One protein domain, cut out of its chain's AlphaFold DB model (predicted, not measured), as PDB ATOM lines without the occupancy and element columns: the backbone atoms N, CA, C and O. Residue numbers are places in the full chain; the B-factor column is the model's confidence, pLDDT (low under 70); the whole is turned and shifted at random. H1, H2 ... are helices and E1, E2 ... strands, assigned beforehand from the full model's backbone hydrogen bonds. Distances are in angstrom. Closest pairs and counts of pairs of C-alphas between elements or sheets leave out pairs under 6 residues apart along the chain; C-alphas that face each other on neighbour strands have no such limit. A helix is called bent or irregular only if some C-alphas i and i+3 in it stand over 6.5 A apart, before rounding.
ATOM      1  N   ILE A  12     182.084 316.651 341.190       92.50
ATOM      2  CA  ILE A  12     181.801 315.991 339.912       92.50
ATOM      3  C   ILE A  12     183.018 315.245 339.349       92.50
ATOM      4  O   ILE A  12     182.860 314.132 338.849       92.50
ATOM      5  N   GLU A  13     184.231 315.786 339.489       91.62
ATOM      6  CA  GLU A  13     185.457 315.081 339.089       91.62
ATOM      7  C   GLU A  13     185.657 313.803 339.908       91.62
ATOM      8  O   GLU A  13     186.032 312.771 339.357       91.62
ATOM      9  N   LEU A  14     185.339 313.835 341.205       91.00
ATOM     10  CA  LEU A  14     185.444 312.652 342.058       91.00
ATOM     11  C   LEU A  14     184.431 311.566 341.659       91.00
ATOM     12  O   LEU A  14     184.783 310.387 341.591       91.00
ATOM     13  N   ILE A  15     183.192 311.960 341.344       94.00
ATOM     14  CA  ILE A  15     182.138 311.033 340.905       94.00
ATOM     15  C   ILE A  15     182.510 310.373 339.570       94.00
ATOM     16  O   ILE A  15     182.313 309.172 339.391       94.00
ATOM     17  N   PHE A  16     183.095 311.122 338.636       95.12
ATOM     18  CA  PHE A  16     183.501 310.560 337.349       95.12
ATOM     19  C   PHE A  16     184.601 309.496 337.503       95.12
ATOM     20  O   PHE A  16     184.548 308.442 336.866       95.12
ATOM     21  N   VAL A  17     185.554 309.721 338.414       94.75
ATOM     22  CA  VAL A  17     186.645 308.775 338.693       94.75
ATOM     23  C   VAL A  17     186.118 307.459 339.270       94.75
ATOM     24  O   VAL A  17     186.505 306.392 338.791       94.75
ATOM     25  N   ILE A  18     185.206 307.501 340.247       95.56
ATOM     26  CA  ILE A  18     184.651 306.268 340.837       95.56
ATOM     27  C   ILE A  18     183.811 305.474 339.830       95.56
ATOM     28  O   ILE A  18     183.850 304.246 339.850       95.56
ATOM     29  N   VAL A  19     183.105 306.150 338.915       96.44
ATOM     30  CA  VAL A  19     182.315 305.489 337.864       96.44
ATOM     31  C   VAL A  19     183.231 304.767 336.879       96.44
ATOM     32  O   VAL A  19     182.999 303.595 336.580       96.44
ATOM     33  N   ILE A  20     184.304 305.418 336.414       96.31
ATOM     34  CA  ILE A  20     185.264 304.785 335.499       96.31
ATOM     35  C   ILE A  20     185.949 303.590 336.168       96.31
ATOM     36  O   ILE A  20     186.007 302.513 335.571       96.31
ATOM     37  N   ILE A  21     186.423 303.740 337.411       96.44
ATOM     38  CA  ILE A  21     187.033 302.629 338.159       96.44
ATOM     39  C   ILE A  21     186.017 301.496 338.353       96.44
ATOM     40  O   ILE A  21     186.378 300.333 338.188       96.44
ATOM     41  N   GLY A  22     184.747 301.814 338.622       96.56
ATOM     42  CA  GLY A  22     183.673 300.831 338.762       96.56
ATOM     43  C   GLY A  22     183.455 299.991 337.500       96.56
ATOM     44  O   GLY A  22     183.396 298.764 337.584       96.56
ATOM     45  N   ILE A  23     183.402 300.626 336.324       96.00
ATOM     46  CA  ILE A  23     183.230 299.923 335.039       96.00
ATOM     47  C   ILE A  23     184.461 299.066 334.717       96.00
ATOM     48  O   ILE A  23     184.325 297.897 334.348       96.00
ATOM     49  N   LEU A  24     185.668 299.620 334.887       95.94
ATOM     50  CA  LEU A  24     186.911 298.884 334.640       95.94
ATOM     51  C   LEU A  24     187.040 297.674 335.575       95.94
ATOM     52  O   LEU A  24     187.406 296.590 335.121       95.94
ATOM     53  N   ALA A  25     186.689 297.828 336.854       93.81
ATOM     54  CA  ALA A  25     186.714 296.745 337.830       93.81
ATOM     55  C   ALA A  25     185.719 295.630 337.476       93.81
ATOM     56  O   ALA A  25     186.088 294.455 337.522       93.81
ATOM     57  N   ALA A  26     184.497 295.981 337.057       94.25
ATOM     58  CA  ALA A  26     183.460 295.007 336.710       94.25
ATOM     59  C   ALA A  26     183.888 294.047 335.584       94.25
ATOM     60  O   ALA A  26     183.591 292.856 335.645       94.25
ATOM     61  N   VAL A  27     184.622 294.539 334.580       90.94
ATOM     62  CA  VAL A  27     185.110 293.713 333.459       90.94
ATOM     63  C   VAL A  27     186.442 293.028 333.786       90.94
ATOM     64  O   VAL A  27     186.675 291.889 333.373       90.94
ATOM     65  N   ALA A  28     187.332 293.689 334.532       89.31
ATOM     66  CA  ALA A  28     188.667 293.165 334.817       89.31
ATOM     67  C   ALA A  28     188.666 292.020 335.844       89.31
ATOM     68  O   ALA A  28     189.370 291.031 335.641       89.31
ATOM     69  N   ILE A  29     187.873 292.111 336.917       87.62
ATOM     70  CA  ILE A  29     187.838 291.112 338.001       87.62
ATOM     71  C   ILE A  29     187.533 289.686 337.500       87.62
ATOM     72  O   ILE A  29     188.327 288.787 337.796       87.62
ATOM     73  N   PRO A  30     186.454 289.426 336.730       83.94
ATOM     74  CA  PRO A  30     186.151 288.065 336.283       83.94
ATOM     75  C   PRO A  30     187.246 287.505 335.367       83.94
ATOM     76  O   PRO A  30     187.629 286.341 335.495       83.94
ATOM     77  N   LYS A  31     187.816 288.346 334.494       78.88
ATOM     78  CA  LYS A  31     188.888 287.951 333.571       78.88
ATOM     79  C   LYS A  31     190.192 287.617 334.303       78.88
ATOM     80  O   LYS A  31     190.856 286.639 333.961       78.88
ATOM     81  N   LEU A  32     190.550 288.399 335.322       78.75
ATOM     82  CA  LEU A  32     191.736 288.154 336.142       78.75
ATOM     83  C   LEU A  32     191.583 286.890 336.994       78.75
ATOM     84  O   LEU A  32     192.544 286.139 337.128       78.75
ATOM     85  N   ASN A  33     190.388 286.605 337.515       74.06
ATOM     86  CA  ASN A  33     190.149 285.386 338.288       74.06
ATOM     87  C   ASN A  33     190.312 284.118 337.439       74.06
ATOM     88  O   ASN A  33     191.023 283.205 337.859       74.06
ATOM     89  N   ALA A  34     189.739 284.090 336.230       71.69
ATOM     90  CA  ALA A  34     189.919 282.972 335.301       71.69
ATOM     91  C   ALA A  34     191.398 282.796 334.910       71.69
ATOM     92  O   ALA A  34     191.953 281.707 335.037       71.69
ATOM     93  N   SER A  35     192.079 283.893 334.555       70.81
ATOM     94  CA  SER A  35     193.493 283.836 334.170       70.81
ATOM     95  C   SER A  35     194.412 283.362 335.300       70.81
ATOM     96  O   SER A  35     195.412 282.699 335.032       70.81
ATOM     97  N   ARG A  36     194.100 283.701 336.558       75.19
ATOM     98  CA  ARG A  36     194.867 283.239 337.724       75.19
ATOM     99  C   ARG A  36     194.635 281.761 338.008       75.19
ATOM    100  O   ARG A  36     195.587 281.077 338.357       75.19
ATOM    101  N   TYR A  37     193.405 281.271 337.863       68.81
ATOM    102  CA  TYR A  37     193.106 279.849 338.040       68.81
ATOM    103  C   TYR A  37     193.840 278.989 337.005       68.81
ATOM    104  O   TYR A  37     194.497 278.011 337.355       68.81
ATOM    105  N   ASP A  38     193.825 279.404 335.744       67.88
ATOM    106  CA  ASP A  38     194.491 278.663 334.677       67.88
ATOM    107  C   ASP A  38     196.018 278.667 334.837       67.88
ATOM    108  O   ASP A  38     196.661 277.636 334.652       67.88
ATOM    109  N   ALA A  39     196.607 279.787 335.268       72.38
ATOM    110  CA  ALA A  39     198.033 279.856 335.592       72.38
ATOM    111  C   ALA A  39     198.435 278.877 336.712       72.38
ATOM    112  O   ALA A  39     199.487 278.242 336.628       72.38
ATOM    113  N   LYS A  40     197.579 278.705 337.725       74.25
ATOM    114  CA  LYS A  40     197.781 277.741 338.817       74.25
ATOM    115  C   LYS A  40     197.747 276.296 338.321       74.25
ATOM    116  O   LYS A  40     198.629 275.504 338.641       74.25
ATOM    117  N   VAL A  41     196.771 275.953 337.479       70.75
ATOM    118  CA  VAL A  41     196.697 274.614 336.866       70.75
ATOM    119  C   VAL A  41     197.928 274.351 335.996       70.75
ATOM    120  O   VAL A  41     198.515 273.273 336.067       70.75
ATOM    121  N   LEU A  42     198.371 275.343 335.218       71.00
ATOM    122  CA  LEU A  42     199.583 275.253 334.400       71.00
ATOM    123  C   LEU A  42     200.837 274.957 335.231       71.00
ATOM    124  O   LEU A  42     201.644 274.120 334.824       71.00
ATOM    125  N   ALA A  43     200.993 275.599 336.390       77.12
ATOM    126  CA  ALA A  43     202.119 275.355 337.286       77.12
ATOM    127  C   ALA A  43     202.174 273.886 337.739       77.12
ATOM    128  O   ALA A  43     203.214 273.235 337.618       77.12
ATOM    129  N   VAL A  44     201.036 273.323 338.152       74.88
ATOM    130  CA  VAL A  44     200.937 271.910 338.556       74.88
ATOM    131  C   VAL A  44     201.196 270.964 337.390       74.88
ATOM    132  O   VAL A  44     201.863 269.946 337.548       74.88
ATOM    133  N   VAL A  45     200.702 271.296 336.200       72.94
ATOM    134  CA  VAL A  45     200.938 270.520 334.975       72.94
ATOM    135  C   VAL A  45     202.433 270.462 334.641       72.94
ATOM    136  O   VAL A  45     202.932 269.401 334.265       72.94
ATOM    137  N   LEU A  46     203.169 271.564 334.805       77.44
ATOM    138  CA  LEU A  46     204.625 271.589 334.625       77.44
ATOM    139  C   LEU A  46     205.348 270.753 335.686       77.44
ATOM    140  O   LEU A  46     206.238 269.978 335.334       77.44
ATOM    141  N   GLN A  47     204.929 270.842 336.951       83.81
ATOM    142  CA  GLN A  47     205.454 269.978 338.012       83.81
ATOM    143  C   GLN A  47     205.200 268.502 337.679       83.81
ATOM    144  O   GLN A  47     206.119 267.697 337.713       83.81
ATOM    145  N   ALA A  48     203.992 268.136 337.251       76.56
ATOM    146  CA  ALA A  48     203.676 266.765 336.864       76.56
ATOM    147  C   ALA A  48     204.571 266.254 335.721       76.56
ATOM    148  O   ALA A  48     205.039 265.121 335.779       76.56
ATOM    149  N   LYS A  49     204.876 267.078 334.707       74.69
ATOM    150  CA  LYS A  49     205.833 266.693 333.649       74.69
ATOM    151  C   LYS A  49     207.218 266.403 334.203       74.69
ATOM    152  O   LYS A  49     207.811 265.389 333.842       74.69
ATOM    153  N   GLN A  50     207.722 267.292 335.055       84.00
ATOM    154  CA  GLN A  50     209.025 267.111 335.679       84.00
ATOM    155  C   GLN A  50     209.032 265.840 336.534       84.00
ATOM    156  O   GLN A  50     209.960 265.047 336.435       84.00
ATOM    157  N   LEU A  51     207.947 265.571 337.266       83.44
ATOM    158  CA  LEU A  51     207.803 264.365 338.075       83.44
ATOM    159  C   LEU A  51     207.916 263.103 337.227       83.44
ATOM    160  O   LEU A  51     208.573 262.147 337.619       83.44
ATOM    161  N   LEU A  52     207.275 263.084 336.062       74.12
ATOM    162  CA  LEU A  52     207.342 261.940 335.161       74.12
ATOM    163  C   LEU A  52     208.758 261.701 334.640       74.12
ATOM    164  O   LEU A  52     209.192 260.552 334.569       74.12
ATOM    165  N   GLN A  53     209.485 262.768 334.311       77.00
ATOM    166  CA  GLN A  53     210.881 262.673 333.880       77.00
ATOM    167  C   GLN A  53     211.790 262.186 335.011       77.00
ATOM    168  O   GLN A  53     212.623 261.306 334.789       77.00
ATOM    169  N   ASP A  54     211.591 262.705 336.220       83.69
ATOM    170  CA  ASP A  54     212.305 262.313 337.435       83.69
ATOM    171  C   ASP A  54     212.080 260.826 337.744       83.69
ATOM    172  O   ASP A  54     213.027 260.059 337.918       83.69
ATOM    173  N   VAL A  55     210.821 260.382 337.707       79.00
ATOM    174  CA  VAL A  55     210.438 258.979 337.900       79.00
ATOM    175  C   VAL A  55     211.051 258.078 336.840       79.00
ATOM    176  O   VAL A  55     211.589 257.022 337.175       79.00
ATOM    177  N   HIS A  56     210.979 258.478 335.571       72.44
ATOM    178  CA  HIS A  56     211.567 257.720 334.474       72.44
ATOM    179  C   HIS A  56     213.081 257.582 334.654       72.44
ATOM    180  O   HIS A  56     213.618 256.482 334.569       72.44
ATOM    181  N   THR A  57     213.765 258.681 334.969       77.56
ATOM    182  CA  THR A  57     215.217 258.704 335.184       77.56
ATOM    183  C   THR A  57     215.622 257.866 336.394       77.56
ATOM    184  O   THR A  57     216.581 257.095 336.335       77.56
ATOM    185  N   PHE A  58     214.873 257.955 337.492       80.25
ATOM    186  CA  PHE A  58     215.106 257.134 338.676       80.25
ATOM    187  C   PHE A  58     214.898 255.646 338.374       80.25
ATOM    188  O   PHE A  58     215.690 254.801 338.783       80.25
ATOM    189  N   TYR A  59     213.849 255.310 337.623       73.38
ATOM    190  CA  TYR A  59     213.558 253.929 337.262       73.38
ATOM    191  C   TYR A  59     214.616 253.332 336.325       73.38
ATOM    192  O   TYR A  59     215.003 252.181 336.513       73.38
ATOM    193  N   THR A  60     215.103 254.085 335.337       74.25
ATOM    194  CA  THR A  60     216.133 253.595 334.404       74.25
ATOM    195  C   THR A  60     217.508 253.482 335.054       74.25
ATOM    196  O   THR A  60     218.249 252.559 334.728       74.25
ATOM    197  N   SER A  61     217.839 254.368 335.998       83.69
ATOM    198  CA  SER A  61     219.125 254.338 336.708       83.69
ATOM    199  C   SER A  61     219.180 253.295 337.827       83.69
ATOM    200  O   SER A  61     220.161 252.563 337.925       83.69
ATOM    201  N   GLN A  62     218.131 253.191 338.647       81.56
ATOM    202  CA  GLN A  62     218.126 252.343 339.849       81.56
ATOM    203  C   GLN A  62     217.368 251.021 339.660       81.56
ATOM    204  O   GLN A  62     217.483 250.099 340.471       81.56
ATOM    205  N   GLY A  63     216.574 250.912 338.595       68.88
ATOM    206  CA  GLY A  63     215.772 249.736 338.298       68.88
ATOM    207  C   GLY A  63     214.533 249.573 339.187       68.88
ATOM    208  O   GLY A  63     214.279 250.293 340.158       68.88
ATOM    209  N   LYS A  64     213.735 248.554 338.854       72.50
ATOM    210  CA  LYS A  64     212.445 248.275 339.504       72.50
ATOM    211  C   LYS A  64     212.558 247.985 341.001       72.50
ATOM    212  O   LYS A  64     211.683 248.396 341.757       72.50
ATOM    213  N   SER A  65     213.589 247.252 341.419       72.62
ATOM    214  CA  SER A  65     213.769 246.826 342.815       72.62
ATOM    215  C   SER A  65     213.953 248.017 343.750       72.62
ATOM    216  O   SER A  65     213.330 248.058 344.807       72.62
ATOM    217  N   ALA A  66     214.739 249.013 343.335       78.88
ATOM    218  CA  ALA A  66     214.875 250.269 344.055       78.88
ATOM    219  C   ALA A  66     213.573 251.076 344.008       78.88
ATOM    220  O   ALA A  66     213.115 251.552 345.040       78.88
ATOM    221  N   TYR A  67     212.915 251.171 342.852       72.69
ATOM    222  CA  TYR A  67     211.664 251.924 342.707       72.69
ATOM    223  C   TYR A  67     210.549 251.471 343.667       72.69
ATOM    224  O   TYR A  67     209.887 252.310 344.275       72.69
ATOM    225  N   VAL A  68     210.352 250.159 343.844       72.75
ATOM    226  CA  VAL A  68     209.321 249.618 344.758       72.75
ATOM    227  C   VAL A  68     209.811 249.418 346.195       72.75
ATOM    228  O   VAL A  68     209.048 248.959 347.046       72.75
ATOM    229  N   SER A  69     211.077 249.735 346.477       83.25
ATOM    230  CA  SER A  69     211.684 249.509 347.785       83.25
ATOM    231  C   SER A  69     211.061 250.389 348.864       83.25
ATOM    232  O   SER A  69     210.806 251.577 348.669       83.25
ATOM    233  N   ASN A  70     210.912 249.822 350.063       84.88
ATOM    234  CA  ASN A  70     210.493 250.571 351.246       84.88
ATOM    235  C   ASN A  70     211.520 251.635 351.662       84.88
ATOM    236  O   ASN A  70     211.155 252.576 352.362       84.88
ATOM    237  N   ALA A  71     212.782 251.474 351.253       87.69
ATOM    238  CA  ALA A  71     213.859 252.412 351.549       87.69
ATOM    239  C   ALA A  71     213.847 253.647 350.633       87.69
ATOM    240  O   ALA A  71     214.462 254.658 350.966       87.69
ATOM    241  N   THR A  72     213.147 253.581 349.497       88.06
ATOM    242  CA  THR A  72     213.108 254.677 348.529       88.06
ATOM    243  C   THR A  72     212.135 255.745 348.990       88.06
ATOM    244  O   THR A  72     210.921 255.532 349.084       88.06
ATOM    245  N   LYS A  73     212.699 256.913 349.285       92.44
ATOM    246  CA  LYS A  73     211.968 258.102 349.712       92.44
ATOM    247  C   LYS A  73     211.615 258.976 348.513       92.44
ATOM    248  O   LYS A  73     212.321 258.962 347.509       92.44
ATOM    249  N   ILE A  74     210.565 259.779 348.640       90.06
ATOM    250  CA  ILE A  74     210.126 260.717 347.598       90.06
ATOM    251  C   ILE A  74     211.271 261.636 347.156       90.06
ATOM    252  O   ILE A  74     211.515 261.761 345.962       90.06
ATOM    253  N   GLY A  75     212.024 262.196 348.108       91.62
ATOM    254  CA  GLY A  75     213.141 263.101 347.826       91.62
ATOM    255  C   GLY A  75     214.329 262.455 347.104       91.62
ATOM    256  O   GLY A  75     215.202 263.167 346.626       91.62
ATOM    257  N   MET A  76     214.382 261.120 347.017       91.25
ATOM    258  CA  MET A  76     215.371 260.415 346.190       91.25
ATOM    259  C   MET A  76     214.932 260.313 344.728       91.25
ATOM    260  O   MET A  76     215.774 260.147 343.853       91.25
ATOM    261  N   VAL A  77     213.622 260.359 344.483       87.00
ATOM    262  CA  VAL A  77     213.036 260.217 343.149       87.00
ATOM    263  C   VAL A  77     212.872 261.579 342.500       87.00
ATOM    264  O   VAL A  77     213.216 261.730 341.339       87.00
ATOM    265  N   THR A  78     212.357 262.563 343.240       90.06
ATOM    266  CA  THR A  78     212.008 263.880 342.708       90.06
ATOM    267  C   THR A  78     212.244 264.988 343.730       90.06
ATOM    268  O   THR A  78     212.077 264.798 344.936       90.06
ATOM    269  N   SER A  79     212.560 266.181 343.227       92.44
ATOM    270  CA  SER A  79     212.650 267.413 344.024       92.44
ATOM    271  C   SER A  79     211.304 268.129 344.179       92.44
ATOM    272  O   SER A  79     211.222 269.169 344.831       92.44
ATOM    273  N   ILE A  80     210.242 267.612 343.560       90.94
ATOM    274  CA  ILE A  80     208.929 268.254 343.550       90.94
ATOM    275  C   ILE A  80     208.249 268.100 344.918       90.94
ATOM    276  O   ILE A  80     208.263 267.007 345.495       90.94
ATOM    277  N   PRO A  81     207.616 269.166 345.449       90.62
ATOM    278  CA  PRO A  81     206.945 269.131 346.743       90.62
ATOM    279  C   PRO A  81     205.653 268.302 346.686       90.62
ATOM    280  O   PRO A  81     204.556 268.819 346.483       90.62
ATOM    281  N   LEU A  82     205.783 266.994 346.902       89.19
ATOM    282  CA  LEU A  82     204.644 266.089 347.018       89.19
ATOM    283  C   LEU A  82     204.086 266.080 348.443       89.19
ATOM    284  O   LEU A  82     204.822 265.969 349.430       89.19
ATOM    285  N   HIS A  83     202.762 266.158 348.527       87.19
ATOM    286  CA  HIS A  83     201.992 266.108 349.765       87.19
ATOM    287  C   HIS A  83     201.355 264.726 349.914       87.19
ATOM    288  O   HIS A  83     201.165 264.019 348.931       87.19
ATOM    289  N   LEU A  84     201.028 264.317 351.138       84.06
ATOM    290  CA  LEU A  84     200.389 263.015 351.416       84.06
ATOM    291  C   LEU A  84     198.956 263.167 351.925       84.06
ATOM    292  O   LEU A  84     198.311 262.185 352.284       84.06
ATOM    293  N   ASP A  85     198.478 264.402 351.970       77.62
ATOM    294  CA  ASP A  85     197.172 264.785 352.463       77.62
ATOM    295  C   ASP A  85     196.513 265.761 351.492       77.62
ATOM    296  O   ASP A  85     197.168 266.619 350.899       77.62
ATOM    297  N   VAL A  86     195.189 265.650 351.381       72.62
ATOM    298  CA  VAL A  86     194.343 266.585 350.622       72.62
ATOM    299  C   VAL A  86     194.358 268.000 351.201       72.62
ATOM    300  O   VAL A  86     193.938 268.928 350.527       72.62
ATOM    301  N   ALA A  87     194.830 268.173 352.437       77.25
ATOM    302  CA  ALA A  87     194.976 269.482 353.059       77.25
ATOM    303  C   ALA A  87     196.265 270.202 352.625       77.25
ATOM    304  O   ALA A  87     196.467 271.350 353.015       77.25
ATOM    305  N   CYS A  88     197.128 269.555 351.826       82.06
ATOM    306  CA  CYS A  88     198.348 270.143 351.278       82.06
ATOM    307  C   CYS A  88     199.217 270.829 352.344       82.06
ATOM    308  O   CYS A  88     199.801 271.886 352.112       82.06
ATOM    309  N   SER A  89     199.285 270.229 353.535       83.62
ATOM    310  CA  SER A  89     199.784 270.924 354.724       83.62
ATOM    311  C   SER A  89     201.285 271.210 354.641       83.62
ATOM    312  O   SER A  89     201.734 272.320 354.923       83.62
ATOM    313  N   LYS A  90     202.081 270.181 354.313       87.38
ATOM    314  CA  LYS A  90     203.539 270.268 354.134       87.38
ATOM    315  C   LYS A  90     204.016 269.209 353.137       87.38
ATOM    316  O   LYS A  90     203.514 268.082 353.206       87.38
ATOM    317  N   PRO A  91     205.019 269.503 352.292       89.81
ATOM    318  CA  PRO A  91     205.648 268.486 351.464       89.81
ATOM    319  C   PRO A  91     206.396 267.474 352.334       89.81
ATOM    320  O   PRO A  91     206.940 267.804 353.394       89.81
ATOM    321  N   ARG A  92     206.408 266.213 351.900       88.44
ATOM    322  CA  ARG A  92     206.923 265.090 352.695       88.44
ATOM    323  C   ARG A  92     207.979 264.290 351.919       88.44
ATOM    324  O   ARG A  92     207.753 263.116 351.639       88.44
ATOM    325  N   PRO A  93     209.156 264.869 351.617       90.94
ATOM    326  CA  PRO A  93     210.187 264.193 350.822       90.94
ATOM    327  C   PRO A  93     210.751 262.940 351.510       90.94
ATOM    328  O   PRO A  93     211.193 262.013 350.844       90.94
ATOM    329  N   GLU A  94     210.694 262.884 352.841       90.69
ATOM    330  CA  GLU A  94     211.193 261.767 353.655       90.69
ATOM    331  C   GLU A  94     210.335 260.502 353.577       90.69
ATOM    332  O   GLU A  94     210.717 259.449 354.090       90.69
ATOM    333  N   GLN A  95     209.133 260.615 353.017       90.19
ATOM    334  CA  GLN A  95     208.162 259.534 353.022       90.19
ATOM    335  C   GLN A  95     208.425 258.563 351.885       90.19
ATOM    336  O   GLN A  95     209.034 258.900 350.871       90.19
ATOM    337  N   ARG A  96     207.962 257.332 352.082       86.69
ATOM    338  CA  ARG A  96     208.121 256.255 351.112       86.69
ATOM    339  C   ARG A  96     207.446 256.628 349.790       86.69
ATOM    340  O   ARG A  96     206.272 256.990 349.780       86.69
ATOM    341  N   TRP A  97     208.189 256.473 348.697       84.94
ATOM    342  CA  TRP A  97     207.743 256.773 347.335       84.94
ATOM    343  C   TRP A  97     206.603 255.856 346.865       84.94
ATOM    344  O   TRP A  97     205.588 256.302 346.336       84.94
ATOM    345  N   TYR A  98     206.768 254.548 347.062       76.50
ATOM    346  CA  TYR A  98     205.897 253.539 346.468       76.50
ATOM    347  C   TYR A  98     204.721 253.139 347.377       76.50
ATOM    348  O   TYR A  98     204.912 252.919 348.574       76.50
ATOM    349  N   GLY A  99     203.518 252.951 346.815       68.06
ATOM    350  CA  GLY A  99     202.330 252.488 347.554       68.06
ATOM    351  C   GLY A  99     201.653 253.556 348.425       68.06
ATOM    352  O   GLY A  99     200.893 253.223 349.335       68.06
ATOM    353  N   LYS A 100     201.943 254.835 348.175       72.25
ATOM    354  CA  LYS A 100     201.257 255.978 348.785       72.25
ATOM    355  C   LYS A 100     200.573 256.812 347.709       72.25
ATOM    356  O   LYS A 100     201.061 256.910 346.585       72.25
ATOM    357  N   THR A 101     199.446 257.408 348.079       71.44
ATOM    358  CA  THR A 101     198.802 258.454 347.289       71.44
ATOM    359  C   THR A 101     199.439 259.781 347.654       71.44
ATOM    360  O   THR A 101     199.507 260.149 348.825       71.44
ATOM    361  N   MET A 102     199.944 260.462 346.639       77.12
ATOM    362  CA  MET A 102     200.620 261.739 346.736       77.12
ATOM    363  C   MET A 102     199.804 262.803 346.016       77.12
ATOM    364  O   MET A 102     199.076 262.508 345.069       77.12
ATOM    365  N   TYR A 103     199.951 264.042 346.452       76.81
ATOM    366  CA  TYR A 103     199.196 265.177 345.961       76.81
ATOM    367  C   TYR A 103     200.157 266.261 345.493       76.81
ATOM    368  O   TYR A 103     201.066 266.667 346.225       76.81
ATOM    369  N   LEU A 104     199.938 266.729 344.269       79.31
ATOM    370  CA  LEU A 104     200.465 267.995 343.794       79.31
ATOM    371  C   LEU A 104     199.443 269.069 344.120       79.31
ATOM    372  O   LEU A 104     198.256 268.963 343.783       79.31
ATOM    373  N   CYS A 105     199.933 270.079 344.813       78.50
ATOM    374  CA  CYS A 105     199.120 271.120 345.391       78.50
ATOM    375  C   CYS A 105     199.573 272.470 344.867       78.50
ATOM    376  O   CYS A 105     200.770 272.705 344.729       78.50
ATOM    377  N   GLU A 106     198.608 273.353 344.659       81.06
ATOM    378  CA  GLU A 106     198.842 274.750 344.317       81.06
ATOM    379  C   GLU A 106     198.032 275.603 345.291       81.06
ATOM    380  O   GLU A 106     196.836 275.374 345.468       81.06
ATOM    381  N   ASP A 107     198.689 276.542 345.973       82.31
ATOM    382  CA  ASP A 107     198.080 277.395 347.008       82.31
ATOM    383  C   ASP A 107     197.272 276.634 348.081       82.31
ATOM    384  O   ASP A 107     196.218 277.083 348.528       82.31
ATOM    385  N   GLY A 108     197.756 275.461 348.501       70.88
ATOM    386  CA  GLY A 108     197.105 274.653 349.541       70.88
ATOM    387  C   GLY A 108     195.881 273.862 349.068       70.88
ATOM    388  O   GLY A 108     195.217 273.233 349.887       70.88
ATOM    389  N   VAL A 109     195.590 273.856 347.763       74.00
ATOM    390  CA  VAL A 109     194.514 273.055 347.167       74.00
ATOM    391  C   VAL A 109     195.114 271.866 346.414       74.00
ATOM    392  O   VAL A 109     196.031 272.063 345.610       74.00
ATOM    393  N   PRO A 110     194.620 270.631 346.622       67.69
ATOM    394  CA  PRO A 110     195.100 269.463 345.897       67.69
ATOM    395  C   PRO A 110     194.551 269.497 344.472       67.69
ATOM    396  O   PRO A 110     193.367 269.252 344.234       67.69
ATOM    397  N   VAL A 111     195.422 269.786 343.513       66.44
ATOM    398  CA  VAL A 111     195.049 269.863 342.098       66.44
ATOM    399  C   VAL A 111     195.140 268.486 341.456       66.44
ATOM    400  O   VAL A 111     194.294 268.122 340.645       66.44
ATOM    401  N   LEU A 112     196.141 267.693 341.845       68.81
ATOM    402  CA  LEU A 112     196.438 266.429 341.191       68.81
ATOM    403  C   LEU A 112     196.823 265.335 342.201       68.81
ATOM    404  O   LEU A 112     197.684 265.543 343.046       68.81
ATOM    405  N   MET A 113     196.199 264.158 342.086       65.31
ATOM    406  CA  MET A 113     196.495 262.963 342.885       65.31
ATOM    407  C   MET A 113     197.264 261.932 342.068       65.31
ATOM    408  O   MET A 113     196.833 261.559 340.983       65.31
ATOM    409  N   ILE A 114     198.349 261.414 342.627       69.19
ATOM    410  CA  ILE A 114     199.242 260.450 341.996       69.19
ATOM    411  C   ILE A 114     199.367 259.246 342.922       69.19
ATOM    412  O   ILE A 114     199.743 259.384 344.081       69.19
ATOM    413  N   THR A 115     199.080 258.050 342.418       65.12
ATOM    414  CA  THR A 115     199.312 256.801 343.154       65.12
ATOM    415  C   THR A 115     200.178 255.882 342.309       65.12
ATOM    416  O   THR A 115     199.887 255.655 341.135       65.12
ATOM    417  N   MET A 116     201.258 255.375 342.901       62.59
ATOM    418  CA  MET A 116     202.166 254.425 342.257       62.59
ATOM    419  C   MET A 116     201.747 253.008 342.645       62.59
ATOM    420  O   MET A 116     201.779 252.667 343.830       62.59
ATOM    421  N   THR A 117     201.359 252.188 341.667       58.28
ATOM    422  CA  THR A 117     200.933 250.795 341.879       58.28
ATOM    423  C   THR A 117     201.808 249.813 341.098       58.28
ATOM    424  O   THR A 117     202.468 250.174 340.128       58.28
ATOM    425  N   ASN A 118     201.870 248.564 341.565       51.88
ATOM    426  CA  ASN A 118     202.477 247.434 340.850       51.88
ATOM    427  C   ASN A 118     201.419 246.600 340.117       51.88
ATOM    428  O   ASN A 118     201.797 245.627 339.460       51.88
ATOM    429  N   ASP A 119     200.132 246.944 340.238       45.16
ATOM    430  CA  ASP A 119     199.062 246.136 339.674       45.16
ATOM    431  C   ASP A 119     199.084 246.186 338.151       45.16
ATOM    432  O   ASP A 119     198.829 247.189 337.486       45.16
ATOM    433  N   THR A 120     199.427 245.038 337.588       46.59
ATOM    434  CA  THR A 120     199.617 244.839 336.154       46.59
ATOM    435  C   THR A 120     198.308 244.646 335.381       46.59
ATOM    436  O   THR A 120     198.361 244.485 334.158       46.59
ATOM    437  N   SER A 121     197.165 244.665 336.075       42.31
ATOM    438  CA  SER A 121     195.810 244.384 335.577       42.31
ATOM    439  C   SER A 121     195.094 245.590 334.964       42.31
ATOM    440  O   SER A 121     194.119 245.407 334.245       42.31
ATOM    441  N   LEU A 122     195.587 246.815 335.175       45.03
ATOM    442  CA  LEU A 122     195.024 248.027 334.562       45.03
ATOM    443  C   LEU A 122     195.694 248.380 333.216       45.03
ATOM    444  O   LEU A 122     195.249 249.289 332.525       45.03
ATOM    445  N   ALA A 123     196.736 247.642 332.815       38.72
ATOM    446  CA  ALA A 123     197.710 247.985 331.770       38.72
ATOM    447  C   ALA A 123     197.244 247.888 330.297       38.72
ATOM    448  O   ALA A 123     198.085 247.784 329.406       38.72
ATOM    449  N   GLN A 124     195.947 247.908 329.998       37.50
ATOM    450  CA  GLN A 124     195.454 247.739 328.625       37.50
ATOM    451  C   GLN A 124     194.289 248.677 328.312       37.50
ATOM    452  O   GLN A 124     193.163 248.244 328.112       37.50
ATOM    453  N   GLN A 125     194.565 249.977 328.215       35.78
ATOM    454  CA  GLN A 125     193.814 250.860 327.318       35.78
ATOM    455  C   GLN A 125     194.661 252.090 326.983       35.78
ATOM    456  O   GLN A 125     194.953 252.930 327.827       35.78
ATOM    457  N   SER A 126     195.103 252.156 325.728       38.09
ATOM    458  CA  SER A 126     195.862 253.266 325.160       38.09
ATOM    459  C   SER A 126     194.972 254.501 325.030       38.09
ATOM    460  O   SER A 126     194.124 254.554 324.137       38.09
ATOM    461  N   ILE A 127     195.173 255.489 325.899       36.84
ATOM    462  CA  ILE A 127     194.476 256.779 325.863       36.84
ATOM    463  C   ILE A 127     195.536 257.870 325.679       36.84
ATOM    464  O   ILE A 127     196.503 257.937 326.432       36.84
ATOM    465  N   PHE A 128     195.372 258.699 324.647       37.34
ATOM    466  CA  PHE A 128     196.177 259.903 324.453       37.34
ATOM    467  C   PHE A 128     195.653 260.983 325.401       37.34
ATOM    468  O   PHE A 128     194.493 261.380 325.288       37.34
ATOM    469  N   TYR A 129     196.487 261.474 326.318       42.81
ATOM    470  CA  TYR A 129     196.093 262.557 327.222       42.81
ATOM    471  C   TYR A 129     196.663 263.874 326.712       42.81
ATOM    472  O   TYR A 129     197.877 264.087 326.705       42.81
ATOM    473  N   LYS A 130     195.761 264.751 326.268       41.38
ATOM    474  CA  LYS A 130     196.074 266.112 325.842       41.38
ATOM    475  C   LYS A 130     195.498 267.083 326.868       41.38
ATOM    476  O   LYS A 130     194.284 267.144 327.044       41.38
ATOM    477  N   ALA A 131     196.362 267.810 327.569       43.97
ATOM    478  CA  ALA A 131     195.954 268.919 328.422       43.97
ATOM    479  C   ALA A 131     195.995 270.205 327.595       43.97
ATOM    480  O   ALA A 131     197.032 270.528 327.011       43.97
ATOM    481  N   TYR A 132     194.879 270.927 327.551       40.72
ATOM    482  CA  TYR A 132     194.734 272.194 326.837       40.72
ATOM    483  C   TYR A 132     194.522 273.332 327.827       40.72
ATOM    484  O   TYR A 132     193.888 273.150 328.864       40.72
ATOM    485  N   SER A 133     195.068 274.500 327.507       41.00
ATOM    486  CA  SER A 133     194.858 275.719 328.287       41.00
ATOM    487  C   SER A 133     193.439 276.228 328.083       41.00
ATOM    488  O   SER A 133     193.026 276.427 326.942       41.00
ATOM    489  N   SER A 134     192.708 276.493 329.166       39.44
ATOM    490  CA  SER A 134     191.352 277.064 329.125       39.44
ATOM    491  C   SER A 134     191.312 278.467 328.507       39.44
ATOM    492  O   SER A 134     190.276 278.860 327.980       39.44
ATOM    493  N   ILE A 135     192.430 279.210 328.535       43.22
ATOM    494  CA  ILE A 135     192.529 280.576 327.989       43.22
ATOM    495  C   ILE A 135     192.880 280.563 326.504       43.22
ATOM    496  O   ILE A 135     192.280 281.279 325.706       43.22
ATOM    497  N   THR A 136     193.914 279.803 326.135       45.03
ATOM    498  CA  THR A 136     194.507 279.876 324.790       45.03
ATOM    499  C   THR A 136     194.044 278.745 323.881       45.03
ATOM    500  O   THR A 136     194.362 278.757 322.695       45.03
ATOM    501  N   ASN A 137     193.334 277.751 324.429       45.81
ATOM    502  CA  ASN A 137     193.005 276.482 323.776       45.81
ATOM    503  C   ASN A 137     194.226 275.801 323.124       45.81
ATOM    504  O   ASN A 137     194.101 274.992 322.207       45.81
ATOM    505  N   GLN A 138     195.431 276.154 323.581       45.16
ATOM    506  CA  GLN A 138     196.669 275.568 323.098       45.16
ATOM    507  C   GLN A 138     196.996 274.323 323.906       45.16
ATOM    508  O   GLN A 138     196.743 274.253 325.112       45.16
ATOM    509  N   LEU A 139     197.577 273.348 323.215       43.81
ATOM    510  CA  LEU A 139     198.093 272.130 323.810       43.81
ATOM    511  C   LEU A 139     199.230 272.480 324.778       43.81
ATOM    512  O   LEU A 139     200.281 272.966 324.369       43.81
ATOM    513  N   ILE A 140     199.019 272.218 326.063       48.41
ATOM    514  CA  ILE A 140     200.024 272.412 327.110       48.41
ATOM    515  C   ILE A 140     200.849 271.141 327.266       48.41
ATOM    516  O   ILE A 140     202.058 271.197 327.478       48.41
ATOM    517  N   MET A 141     200.205 269.978 327.203       46.97
ATOM    518  CA  MET A 141     200.848 268.681 327.365       46.97
ATOM    519  C   MET A 141     200.175 267.658 326.463       46.97
ATOM    520  O   MET A 141     198.955 267.556 326.473       46.97
ATOM    521  N   GLU A 142     200.974 266.873 325.750       44.69
ATOM    522  CA  GLU A 142     200.544 265.653 325.074       44.69
ATOM    523  C   GLU A 142     201.393 264.503 325.608       44.69
ATOM    524  O   GLU A 142     202.615 264.510 325.467       44.69
ATOM    525  N   LEU A 143     200.748 263.556 326.284       48.16
ATOM    526  CA  LEU A 143     201.384 262.334 326.766       48.16
ATOM    527  C   LEU A 143     201.183 261.251 325.699       48.16
ATOM    528  O   LEU A 143     200.059 260.810 325.445       48.16
ATOM    529  N   SER A 144     202.284 260.900 325.028       41.28
ATOM    530  CA  SER A 144     202.372 259.881 323.973       41.28
ATOM    531  C   SER A 144     202.705 258.495 324.552       41.28
ATOM    532  O   SER A 144     203.183 258.381 325.683       41.28
TER     533      SER A 144
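What this domain is: This is residues 12 to 144 of the 173 residues of an uncharacterized protein of uncultured Sulfurovum sp (UniProt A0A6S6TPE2). One long helix, H1, runs along a rod-shaped model; its residues 12 to 30 stick out free, and further on it passes between two small hairpins, E1 with E2 and E3 with E4. The short helix H2 and the stretch of residues 78 to 100 lie on the same side of H1 as E1 and E2. The printed part has 133 residues, class mixed, with two named helices, then four named strands in two antiparallel sheets, E1 - E2 and E3 - E4. It is only just loose, close to extended, with a radius of gyration of the C-alphas of 20.8 A, and spans 76 by 33 by 24 A.

How they stand to each other: Start with H1, residues 12 to 67, where 47 of 52 O i to N i+4 pairs are within hydrogen-bond range; H2, residues 74 to 77, is too short for such a pair. They only just touch, through residues 54 to 58 of H1 alone, with 3 pairs of C-alphas within 8 A, the closest Phe 58 and Val 77, 5.8 A. Next comes the hairpin of E1, residues 101 to 106, and E2, residues 109 to 115, antiparallel at 152 degrees; N 102 and O 114 are 2.8 A apart. The closest C-alphas of H1 and E1 are Lys 40 and Glu 106, 6.3 A. In the hairpin of E3, residues 129 to 132, and E4, residues 139 to 143, antiparallel at 171 degrees, N 131 and O 141 are 2.8 A apart. The closest C-alphas of H1 and E4 are Val 45 and Met 141, 7.8 A. E1 and E2 are each apart from E3 and E4.

Where its parts are: Find C-alpha 12 at (181.801, 315.991, 339.912); H1 runs 70.7 A to C-alpha 67, with a kink of 90 degrees near residue 61, and is irregular, C-alphas 61 and 64 being 9.4 A apart. E1 is 16.6 A long and E2 17.4 A. E4 ends at C-alpha 143, (201.384, 262.334, 326.766).

The domain as a whole: The C-alphas of Ile 12 and Ser 65, 76.3 A, are farthest apart. The printed part has no cut; the links H2 to E1 and E2 to E3 are long, and residues 119 to 125 stand free. Mean pLDDT of the printed part is 73.4, with residues 110 to 144 among those under 70.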